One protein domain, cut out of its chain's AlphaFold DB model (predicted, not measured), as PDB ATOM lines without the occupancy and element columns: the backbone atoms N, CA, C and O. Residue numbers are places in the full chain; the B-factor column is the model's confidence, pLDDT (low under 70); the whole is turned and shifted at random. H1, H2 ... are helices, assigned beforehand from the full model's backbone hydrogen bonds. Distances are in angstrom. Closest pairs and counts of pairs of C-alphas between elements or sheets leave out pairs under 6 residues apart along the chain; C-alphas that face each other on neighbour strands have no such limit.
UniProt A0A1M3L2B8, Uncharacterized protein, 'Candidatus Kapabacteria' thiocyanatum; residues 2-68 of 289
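This is residues 2 to 68 of the 289 residues of an uncharacterized protein of 'Candidatus Kapabacteria' thiocyanatum (UniProt A0A1M3L2B8). Four helices are strung along an elongated shape with stretches of loop between them, and no two of the helices touch: H1 is at one end of the long axis, and H4, the longest, reaches to the other end. Short H3 and H4 follow each other around a corner, H2 is side by side with part of H4, and the long loop of residues 12 to 29 fills much of the space between H1 and H2. The printed part has 67 residues with four named helices, H1, H2, H3 and H4 in that order, and no named strand; its class is all helix. It is compact, with a radius of gyration of the C-alphas of 12.2 A, and its C-alphas span 39 by 21 by 14 A.

Find C-alpha 2 at (502.613, 423.869, 394.962); from there H1 runs over residues 2 to 11, 14.0 A from first to last C-alpha. Go on past the loop to Gln 30, with its C-alpha at (486.844, 416.914, 387.902), where H2 begins; it holds residues 30 to 35 and is 8.8 A long. H3 follows at residues 46 to 51, 8.7 A long. After Ser 52 you come to H4, residues 53 to 66, which runs 20.1 A and ends at C-alpha 66 at (471.919, 416.048, 378.518).

Start at H1 and look across to H3: the two are close but not clearly touching, with the C-alphas of Leu 4 and Leu 46 the closest, 7.0 A apart. Their lines are about perpendicular, at 74 degrees. H1 and H2 are apart, and so are H1 and H4, and H2 and H3. Now look at H2 and H4, which are close but not clearly touching; their closest C-alphas, those of Arg 33 and Asp 60, are 7.0 A apart. These two run the same way at a shallow tilt of 23 degrees. H3 and H4 meet only through their link. In H1, H2, H3 and H4 every pair of O i and N i+4 is within hydrogen-bond range.

The two C-alphas farthest apart are those of Asp 10 and Gly 68, at 39.0 A. The printed part has no cut. The link from H1 to H2, 18 residues, is long; the link from H2 to H3, 10 residues, is short; the link from H3 to H4 is tight. Read the B-factor column for the model's confidence: the mean pLDDT of the printed part is 81.5, residues 2 to 11 and 13 to 21 are under 70, and H4 has a mean of 97.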
ATOM      1  N   LYS A   2     501.896 424.306 393.735       51.69
ATOM      2  CA  LYS A   2     502.613 423.869 394.962       51.69
ATOM      3  C   LYS A   2     501.810 423.899 396.275       51.69
ATOM      4  O   LYS A   2     501.858 422.942 397.022       51.69
ATOM      5  N   ALA A   3     501.055 424.963 396.571       49.75
ATOM      6  CA  ALA A   3     500.299 425.044 397.832       49.75
ATOM      7  C   ALA A   3     499.079 424.103 397.892       49.75
ATOM      8  O   ALA A   3     498.714 423.670 398.976       49.75
ATOM      9  N   LEU A   4     498.454 423.792 396.750       56.78
ATOM     10  CA  LEU A   4     497.336 422.848 396.682       56.78
ATOM     11  C   LEU A   4     497.838 421.402 396.732       56.78
ATOM     12  O   LEU A   4     497.253 420.610 397.451       56.78
ATOM     13  N   GLU A   5     498.931 421.088 396.036       55.38
ATOM     14  CA  GLU A   5     499.563 419.758 396.058       55.38
ATOM     15  C   GLU A   5     500.031 419.379 397.475       55.38
ATOM     16  O   GLU A   5     499.686 418.313 397.963       55.38
ATOM     17  N   ILE A   6     500.681 420.304 398.191       53.97
ATOM     18  CA  ILE A   6     501.123 420.125 399.591       53.97
ATOM     19  C   ILE A   6     499.925 419.908 400.538       53.97
ATOM     20  O   ILE A   6     499.926 419.029 401.393       53.97
ATOM     21  N   ILE A   7     498.847 420.685 400.366       59.06
ATOM     22  CA  ILE A   7     497.599 420.494 401.125       59.06
ATOM     23  C   ILE A   7     496.991 419.119 400.836       59.06
ATOM     24  O   ILE A   7     496.470 418.482 401.745       59.06
ATOM     25  N   ILE A   8     497.014 418.679 399.581       60.66
ATOM     26  CA  ILE A   8     496.446 417.403 399.151       60.66
ATOM     27  C   ILE A   8     497.210 416.231 399.776       60.66
ATOM     28  O   ILE A   8     496.581 415.366 400.386       60.66
ATOM     29  N   ASP A   9     498.538 416.242 399.682       60.91
ATOM     30  CA  ASP A   9     499.370 415.098 400.053       60.91
ATOM     31  C   ASP A   9     499.473 414.891 401.577       60.91
ATOM     32  O   ASP A   9     499.523 413.745 402.029       60.91
ATOM     33  N   ASP A  10     499.447 415.961 402.386       63.31
ATOM     34  CA  ASP A  10     499.460 415.855 403.857       63.31
ATOM     35  C   ASP A  10     498.054 415.656 404.453       63.31
ATOM     36  O   ASP A  10     497.841 414.804 405.323       63.31
ATOM     37  N   LEU A  11     497.057 416.425 403.998       65.31
ATOM     38  CA  LEU A  11     495.732 416.413 404.629       65.31
ATOM     39  C   LEU A  11     494.843 415.281 404.100       65.31
ATOM     40  O   LEU A  11     494.060 414.740 404.876       65.31
ATOM     41  N   TYR A  12     494.938 414.892 402.828       71.50
ATOM     42  CA  TYR A  12     493.955 414.002 402.192       71.50
ATOM     43  C   TYR A  12     494.590 412.762 401.531       71.50
ATOM     44  O   TYR A  12     494.378 412.528 400.338       71.50
ATOM     45  N   PRO A  13     495.335 411.927 402.288       65.44
ATOM     46  CA  PRO A  13     496.064 410.778 401.743       65.44
ATOM     47  C   PRO A  13     495.214 409.736 401.010       65.44
ATOM     48  O   PRO A  13     495.770 408.921 400.271       65.44
ATOM     49  N   PHE A  14     493.905 409.690 401.253       59.88
ATOM     50  CA  PHE A  14     492.984 408.714 400.669       59.88
ATOM     51  C   PHE A  14     492.061 409.339 399.641       59.88
ATOM     52  O   PHE A  14     491.829 408.754 398.585       59.88
ATOM     53  N   SER A  15     491.573 410.532 399.957       53.47
ATOM     54  CA  SER A  15     490.502 411.178 399.207       53.47
ATOM     55  C   SER A  15     490.987 411.924 397.973       53.47
ATOM     56  O   SER A  15     490.228 412.146 397.032       53.47
ATOM     57  N   LEU A  16     492.246 412.359 397.997       52.28
ATOM     58  CA  LEU A  16     492.887 413.056 396.902       52.28
ATOM     59  C   LEU A  16     494.087 412.223 396.496       52.28
ATOM     60  O   LEU A  16     495.208 412.408 396.957       52.28
ATOM     61  N   THR A  17     493.848 411.256 395.609       46.62
ATOM     62  CA  THR A  17     494.965 410.736 394.820       46.62
ATOM     63  C   THR A  17     495.633 411.949 394.168       46.62
ATOM     64  O   THR A  17     494.907 412.849 393.766       46.62
ATOM     65  N   HIS A  18     496.963 411.992 394.095       51.16
ATOM     66  CA  HIS A  18     497.813 413.131 393.687       51.16
ATOM     67  C   HIS A  18     497.394 413.937 392.427       51.16
ATOM     68  O   HIS A  18     498.035 414.924 392.077       51.16
ATOM     69  N   ASP A  19     496.355 413.516 391.712       63.12
ATOM     70  CA  ASP A  19     495.708 414.235 390.630       63.12
ATOM     71  C   ASP A  19     494.506 415.053 391.149       63.12
ATOM     72  O   ASP A  19     493.495 414.509 391.596       63.12
ATOM     73  N   VAL A  20     494.592 416.382 391.025       67.44
ATOM     74  CA  VAL A  20     493.501 417.341 391.315       67.44
ATOM     75  C   VAL A  20     492.188 416.968 390.599       67.44
ATOM     76  O   VAL A  20     491.102 417.310 391.070       67.44
ATOM     77  N   GLY A  21     492.276 416.235 389.488       69.69
ATOM     78  CA  GLY A  21     491.178 415.626 388.749       69.69
ATOM     79  C   GLY A  21     490.279 414.715 389.588       69.69
ATOM     80  O   GLY A  21     489.085 414.626 389.314       69.69
ATOM     81  N   GLU A  22     490.805 414.080 390.634       77.81
ATOM     82  CA  GLU A  22     490.042 413.170 391.499       77.81
ATOM     83  C   GLU A  22     489.310 413.890 392.641       77.81
ATOM     84  O   GLU A  22     488.488 413.286 393.331       77.81
ATOM     85  N   LEU A  23     489.522 415.202 392.820       79.44
ATOM     86  CA  LEU A  23     488.773 415.961 393.817       79.44
ATOM     87  C   LEU A  23     487.284 415.999 393.454       79.44
ATOM     88  O   LEU A  23     486.860 416.596 392.454       79.44
ATOM     89  N   ARG A  24     486.470 415.420 394.338       86.69
ATOM     90  CA  ARG A  24     485.014 415.522 394.286       86.69
ATOM     91  C   ARG A  24     484.579 416.933 394.665       86.69
ATOM     92  O   ARG A  24     484.532 417.305 395.832       86.69
ATOM     93  N   THR A  25     484.250 417.715 393.646       88.25
ATOM     94  CA  THR A  25     483.780 419.104 393.752       88.25
ATOM     95  C   THR A  25     482.343 419.249 393.245       88.25
ATOM     96  O   THR A  25     481.919 420.320 392.840       88.25
ATOM     97  N   GLY A  26     481.587 418.155 393.230       91.44
ATOM     98  CA  GLY A  26     480.219 418.085 392.736       91.44
ATOM     99  C   GLY A  26     479.700 416.653 392.816       91.44
ATOM    100  O   GLY A  26     480.201 415.841 393.601       91.44
ATOM    101  N   PHE A  27     478.731 416.329 391.961       93.62
ATOM    102  CA  PHE A  27     478.298 414.945 391.768       93.62
ATOM    103  C   PHE A  27     479.381 414.130 391.056       93.62
ATOM    104  O   PHE A  27     479.535 412.944 391.333       93.62
ATOM    105  N   TYR A  28     480.167 414.778 390.196       93.25
ATOM    106  CA  TYR A  28     481.335 414.189 389.553       93.25
ATOM    107  C   TYR A  28     482.639 414.714 390.166       93.25
ATOM    108  O   TYR A  28     482.716 415.848 390.662       93.25
ATOM    109  N   THR A  29     483.692 413.900 390.105       90.88
ATOM    110  CA  THR A  29     485.068 414.406 390.188       90.88
ATOM    111  C   THR A  29     485.371 415.285 388.972       90.88
ATOM    112  O   THR A  29     484.646 415.278 387.971       90.88
ATOM    113  N   GLN A  30     486.438 416.081 389.037       87.31
ATOM    114  CA  GLN A  30     486.844 416.914 387.902       87.31
ATOM    115  C   GLN A  30     487.166 416.072 386.658       87.31
ATOM    116  O   GLN A  30     486.807 416.452 385.545       87.31
ATOM    117  N   ARG A  31     487.785 414.903 386.840       89.38
ATOM    118  CA  ARG A  31     488.080 413.960 385.761       89.38
ATOM    119  C   ARG A  31     486.800 413.392 385.153       89.38
ATOM    120  O   ARG A  31     486.614 413.508 383.945       89.38
ATOM    121  N   GLU A  32     485.894 412.872 385.981       92.69
ATOM    122  CA  GLU A  32     484.602 412.334 385.530       92.69
ATOM    123  C   GLU A  32     483.795 413.383 384.742       92.69
ATOM    124  O   GLU A  32     483.165 413.068 383.732       92.69
ATOM    125  N   ARG A  33     483.829 414.649 385.178       93.38
ATOM    126  CA  ARG A  33     483.179 415.772 384.489       93.38
ATOM    127  C   ARG A  33     483.756 415.992 383.089       93.38
ATOM    128  O   ARG A  33     482.989 416.122 382.136       93.38
ATOM    129  N   ILE A  34     485.083 416.014 382.961       92.00
ATOM    130  CA  ILE A  34     485.780 416.203 381.679       92.00
ATOM    131  C   ILE A  34     485.512 415.027 380.733       92.00
ATOM    132  O   ILE A  34     485.191 415.238 379.565       92.00
ATOM    133  N   GLU A  35     485.577 413.791 381.235       94.31
ATOM    134  CA  GLU A  35     485.290 412.574 380.458       94.31
ATOM    135  C   GLU A  35     483.857 412.553 379.904       94.31
ATOM    136  O   GLU A  35     483.591 411.956 378.862       94.31
ATOM    137  N   ARG A  36     482.935 413.261 380.564       95.00
ATOM    138  CA  ARG A  36     481.541 413.445 380.134       95.00
ATOM    139  C   ARG A  36     481.332 414.647 379.209       95.00
ATOM    140  O   ARG A  36     480.189 414.987 378.913       95.00
ATOM    141  N   GLY A  37     482.405 415.293 378.751       93.44
ATOM    142  CA  GLY A  37     482.348 416.463 377.873       93.44
ATOM    143  C   GLY A  37     482.069 417.783 378.599       93.44
ATOM    144  O   GLY A  37     481.740 418.777 377.954       93.44
ATOM    145  N   GLY A  38     482.183 417.808 379.929       92.19
ATOM    146  CA  GLY A  38     482.123 419.035 380.715       92.19
ATOM    147  C   GLY A  38     483.415 419.857 380.640       92.19
ATOM    148  O   GLY A  38     484.473 419.333 380.280       92.19
ATOM    149  N   PRO A  39     483.362 421.152 380.993       90.88
ATOM    150  CA  PRO A  39     484.552 421.989 381.065       90.88
ATOM    151  C   PRO A  39     485.454 421.569 382.234       90.88
ATOM    152  O   PRO A  39     484.986 421.097 383.271       90.88
ATOM    153  N   SER A  40     486.755 421.810 382.082       82.44
ATOM    154  CA  SER A  40     487.680 421.807 383.216       82.44
ATOM    155  C   SER A  40     487.510 423.104 384.002       82.44
ATOM    156  O   SER A  40     487.543 424.187 383.413       82.44
ATOM    157  N   VAL A  41     487.353 423.005 385.324       82.38
ATOM    158  CA  VAL A  41     487.350 424.176 386.207       82.38
ATOM    159  C   VAL A  41     488.672 424.236 386.955       82.38
ATOM    160  O   VAL A  41     489.106 423.266 387.578       82.38
ATOM    161  N   ARG A  42     489.336 425.389 386.881       79.94
ATOM    162  CA  ARG A  42     490.646 425.581 387.496       79.94
ATOM    163  C   ARG A  42     490.525 425.602 389.019       79.94
ATOM    164  O   ARG A  42     489.833 426.445 389.577       79.94
ATOM    165  N   LEU A  43     491.278 424.725 389.678       80.12
ATOM    166  CA  LEU A  43     491.377 424.660 391.134       80.12
ATOM    167  C   LEU A  43     492.805 424.996 391.563       80.12
ATOM    168  O   LEU A  43     493.721 424.197 391.392       80.12
ATOM    169  N   ASP A  44     493.001 426.196 392.107       79.25
ATOM    170  CA  ASP A  44     494.315 426.645 392.589       79.25
ATOM    171  C   ASP A  44     494.540 426.335 394.080       79.25
ATOM    172  O   ASP A  44     495.680 426.341 394.545       79.25
ATOM    173  N   SER A  45     493.458 426.092 394.824       82.75
ATOM    174  CA  SER A  45     493.401 425.842 396.270       82.75
ATOM    175  C   SER A  45     492.061 425.193 396.672       82.75
ATOM    176  O   SER A  45     491.105 425.165 395.891       82.75
ATOM    177  N   LEU A  46     491.942 424.732 397.921       85.81
ATOM    178  CA  LEU A  46     490.663 424.227 398.439       85.81
ATOM    179  C   LEU A  46     489.609 425.327 398.609       85.81
ATOM    180  O   LEU A  46     488.435 425.090 398.349       85.81
ATOM    181  N   TRP A  47     490.001 426.548 398.979       88.25
ATOM    182  CA  TRP A  47     489.043 427.656 399.075       88.25
ATOM    183  C   TRP A  47     488.569 428.142 397.701       88.25
ATOM    184  O   TRP A  47     487.426 428.566 397.582       88.25
ATOM    185  N   THR A  48     489.379 428.013 396.641       86.69
ATOM    186  CA  THR A  48     488.874 428.227 395.271       86.69
ATOM    187  C   THR A  48     487.887 427.142 394.848       86.69
ATOM    188  O   THR A  48     486.920 427.466 394.176       86.69
ATOM    189  N   ALA A  49     488.076 425.889 395.288       88.19
ATOM    190  CA  ALA A  49     487.110 424.817 395.031       88.19
ATOM    191  C   ALA A  49     485.763 425.067 395.728       88.19
ATOM    192  O   ALA A  49     484.715 424.802 395.150       88.19
ATOM    193  N   LEU A  50     485.785 425.615 396.947       92.44
ATOM    194  CA  LEU A  50     484.571 426.059 397.635       92.44
ATOM    195  C   LEU A  50     483.897 427.222 396.893       92.44
ATOM    196  O   LEU A  50     482.686 427.206 396.699       92.44
ATOM    197  N   ALA A  51     484.676 428.201 396.425       92.12
ATOM    198  CA  ALA A  51     484.144 429.368 395.721       92.12
ATOM    199  C   ALA A  51     483.465 429.022 394.381       92.12
ATOM    200  O   ALA A  51     482.500 429.683 394.003       92.12
ATOM    201  N   SER A  52     483.938 427.991 393.670       92.44
ATOM    202  CA  SER A  52     483.354 427.534 392.400       92.44
ATOM    203  C   SER A  52     482.321 426.410 392.564       92.44
ATOM    204  O   SER A  52     481.786 425.902 391.578       92.44
ATOM    205  N   LEU A  53     481.988 426.014 393.794       94.06
ATOM    206  CA  LEU A  53     481.211 424.801 394.058       94.06
ATOM    207  C   LEU A  53     479.804 424.832 393.435       94.06
ATOM    208  O   LEU A  53     479.339 423.836 392.887       94.06
ATOM    209  N   ALA A  54     479.135 425.989 393.446       96.56
ATOM    210  CA  ALA A  54     477.824 426.158 392.809       96.56
ATOM    211  C   ALA A  54     477.871 425.954 391.282       96.56
ATOM    212  O   ALA A  54     476.969 425.335 390.705       96.56
ATOM    213  N   GLU A  55     478.928 426.448 390.632       95.81
ATOM    214  CA  GLU A  55     479.160 426.282 389.193       95.81
ATOM    215  C   GLU A  55     479.354 424.802 388.859       95.81
ATOM    216  O   GLU A  55     478.708 424.275 387.953       95.81
ATOM    217  N   HIS A  56     480.158 424.098 389.655       94.94
ATOM    218  CA  HIS A  56     480.409 422.676 389.465       94.94
ATOM    219  C   HIS A  56     479.125 421.845 389.578       94.94
ATOM    220  O   HIS A  56     478.847 421.019 388.708       94.94
ATOM    221  N   ILE A  57     478.304 422.075 390.604       97.44
ATOM    222  CA  ILE A  57     477.038 421.344 390.774       97.44
ATOM    223  C   ILE A  57     476.078 421.643 389.606       97.44
ATOM    224  O   ILE A  57     475.382 420.749 389.119       97.44
ATOM    225  N   SER A  58     476.078 422.878 389.103       97.56
ATOM    226  CA  SER A  58     475.251 423.284 387.960       97.56
ATOM    227  C   SER A  58     475.688 422.620 386.652       97.56
ATOM    228  O   SER A  58     474.840 422.130 385.901       97.56
ATOM    229  N   ILE A  59     476.998 422.546 386.397       97.06
ATOM    230  CA  ILE A  59     477.565 421.825 385.251       97.06
ATOM    231  C   ILE A  59     477.192 420.340 385.324       97.06
ATOM    232  O   ILE A  59     476.724 419.784 384.330       97.06
ATOM    233  N   ASP A  60     477.335 419.703 386.493       97.44
ATOM    234  CA  ASP A  60     476.996 418.284 386.672       97.44
ATOM    235  C   ASP A  60     475.526 418.016 386.360       97.44
ATOM    236  O   ASP A  60     475.209 417.105 385.592       97.44
ATOM    237  N   ALA A  61     474.628 418.854 386.884       98.06
ATOM    238  CA  ALA A  61     473.205 418.755 386.592       98.06
ATOM    239  C   ALA A  61     472.906 418.910 385.090       98.06
ATOM    240  O   ALA A  61     472.041 418.212 384.559       98.06
ATOM    241  N   GLY A  62     473.619 419.803 384.395       97.88
ATOM    242  CA  GLY A  62     473.519 419.973 382.944       97.88
ATOM    243  C   GLY A  62     473.943 418.720 382.175       97.88
ATOM    244  O   GLY A  62     473.199 418.248 381.315       97.88
ATOM    245  N   LEU A  63     475.092 418.138 382.529       97.50
ATOM    246  CA  LEU A  63     475.616 416.911 381.916       97.50
ATOM    247  C   LEU A  63     474.689 415.709 382.147       97.50
ATOM    248  O   LEU A  63     474.446 414.922 381.228       97.50
ATOM    249  N   MET A  64     474.137 415.582 383.357       97.62
ATOM    250  CA  MET A  64     473.161 414.543 383.687       97.62
ATOM    251  C   MET A  64     471.905 414.675 382.826       97.62
ATOM    252  O   MET A  64     471.521 413.714 382.163       97.62
ATOM    253  N   LYS A  65     471.320 415.878 382.751       97.38
ATOM    254  CA  LYS A  65     470.135 416.145 381.921       97.38
ATOM    255  C   LYS A  65     470.389 415.869 380.440       97.38
ATOM    256  O   LYS A  65     469.562 415.228 379.799       97.38
ATOM    257  N   ALA A  66     471.534 416.303 379.908       97.12
ATOM    258  CA  ALA A  66     471.919 416.048 378.518       97.12
ATOM    259  C   ALA A  66     472.057 414.545 378.211       97.12
ATOM    260  O   ALA A  66     471.796 414.117 377.091       97.12
ATOM    261  N   SER A  67     472.411 413.746 379.220       96.06
ATOM    262  CA  SER A  67     472.528 412.286 379.130       96.06
ATOM    263  C   SER A  67     471.229 411.542 379.480       96.06
ATOM    264  O   SER A  67     471.240 410.318 379.579       96.06
ATOM    265  N   GLY A  68     470.120 412.252 379.718       96.56
ATOM    266  CA  GLY A  68     468.845 411.654 380.129       96.56
ATOM    267  C   GLY A  68     468.844 411.065 381.547       96.56
ATOM    268  O   GLY A  68     467.957 410.281 381.878       96.56
TER     269      GLY A  68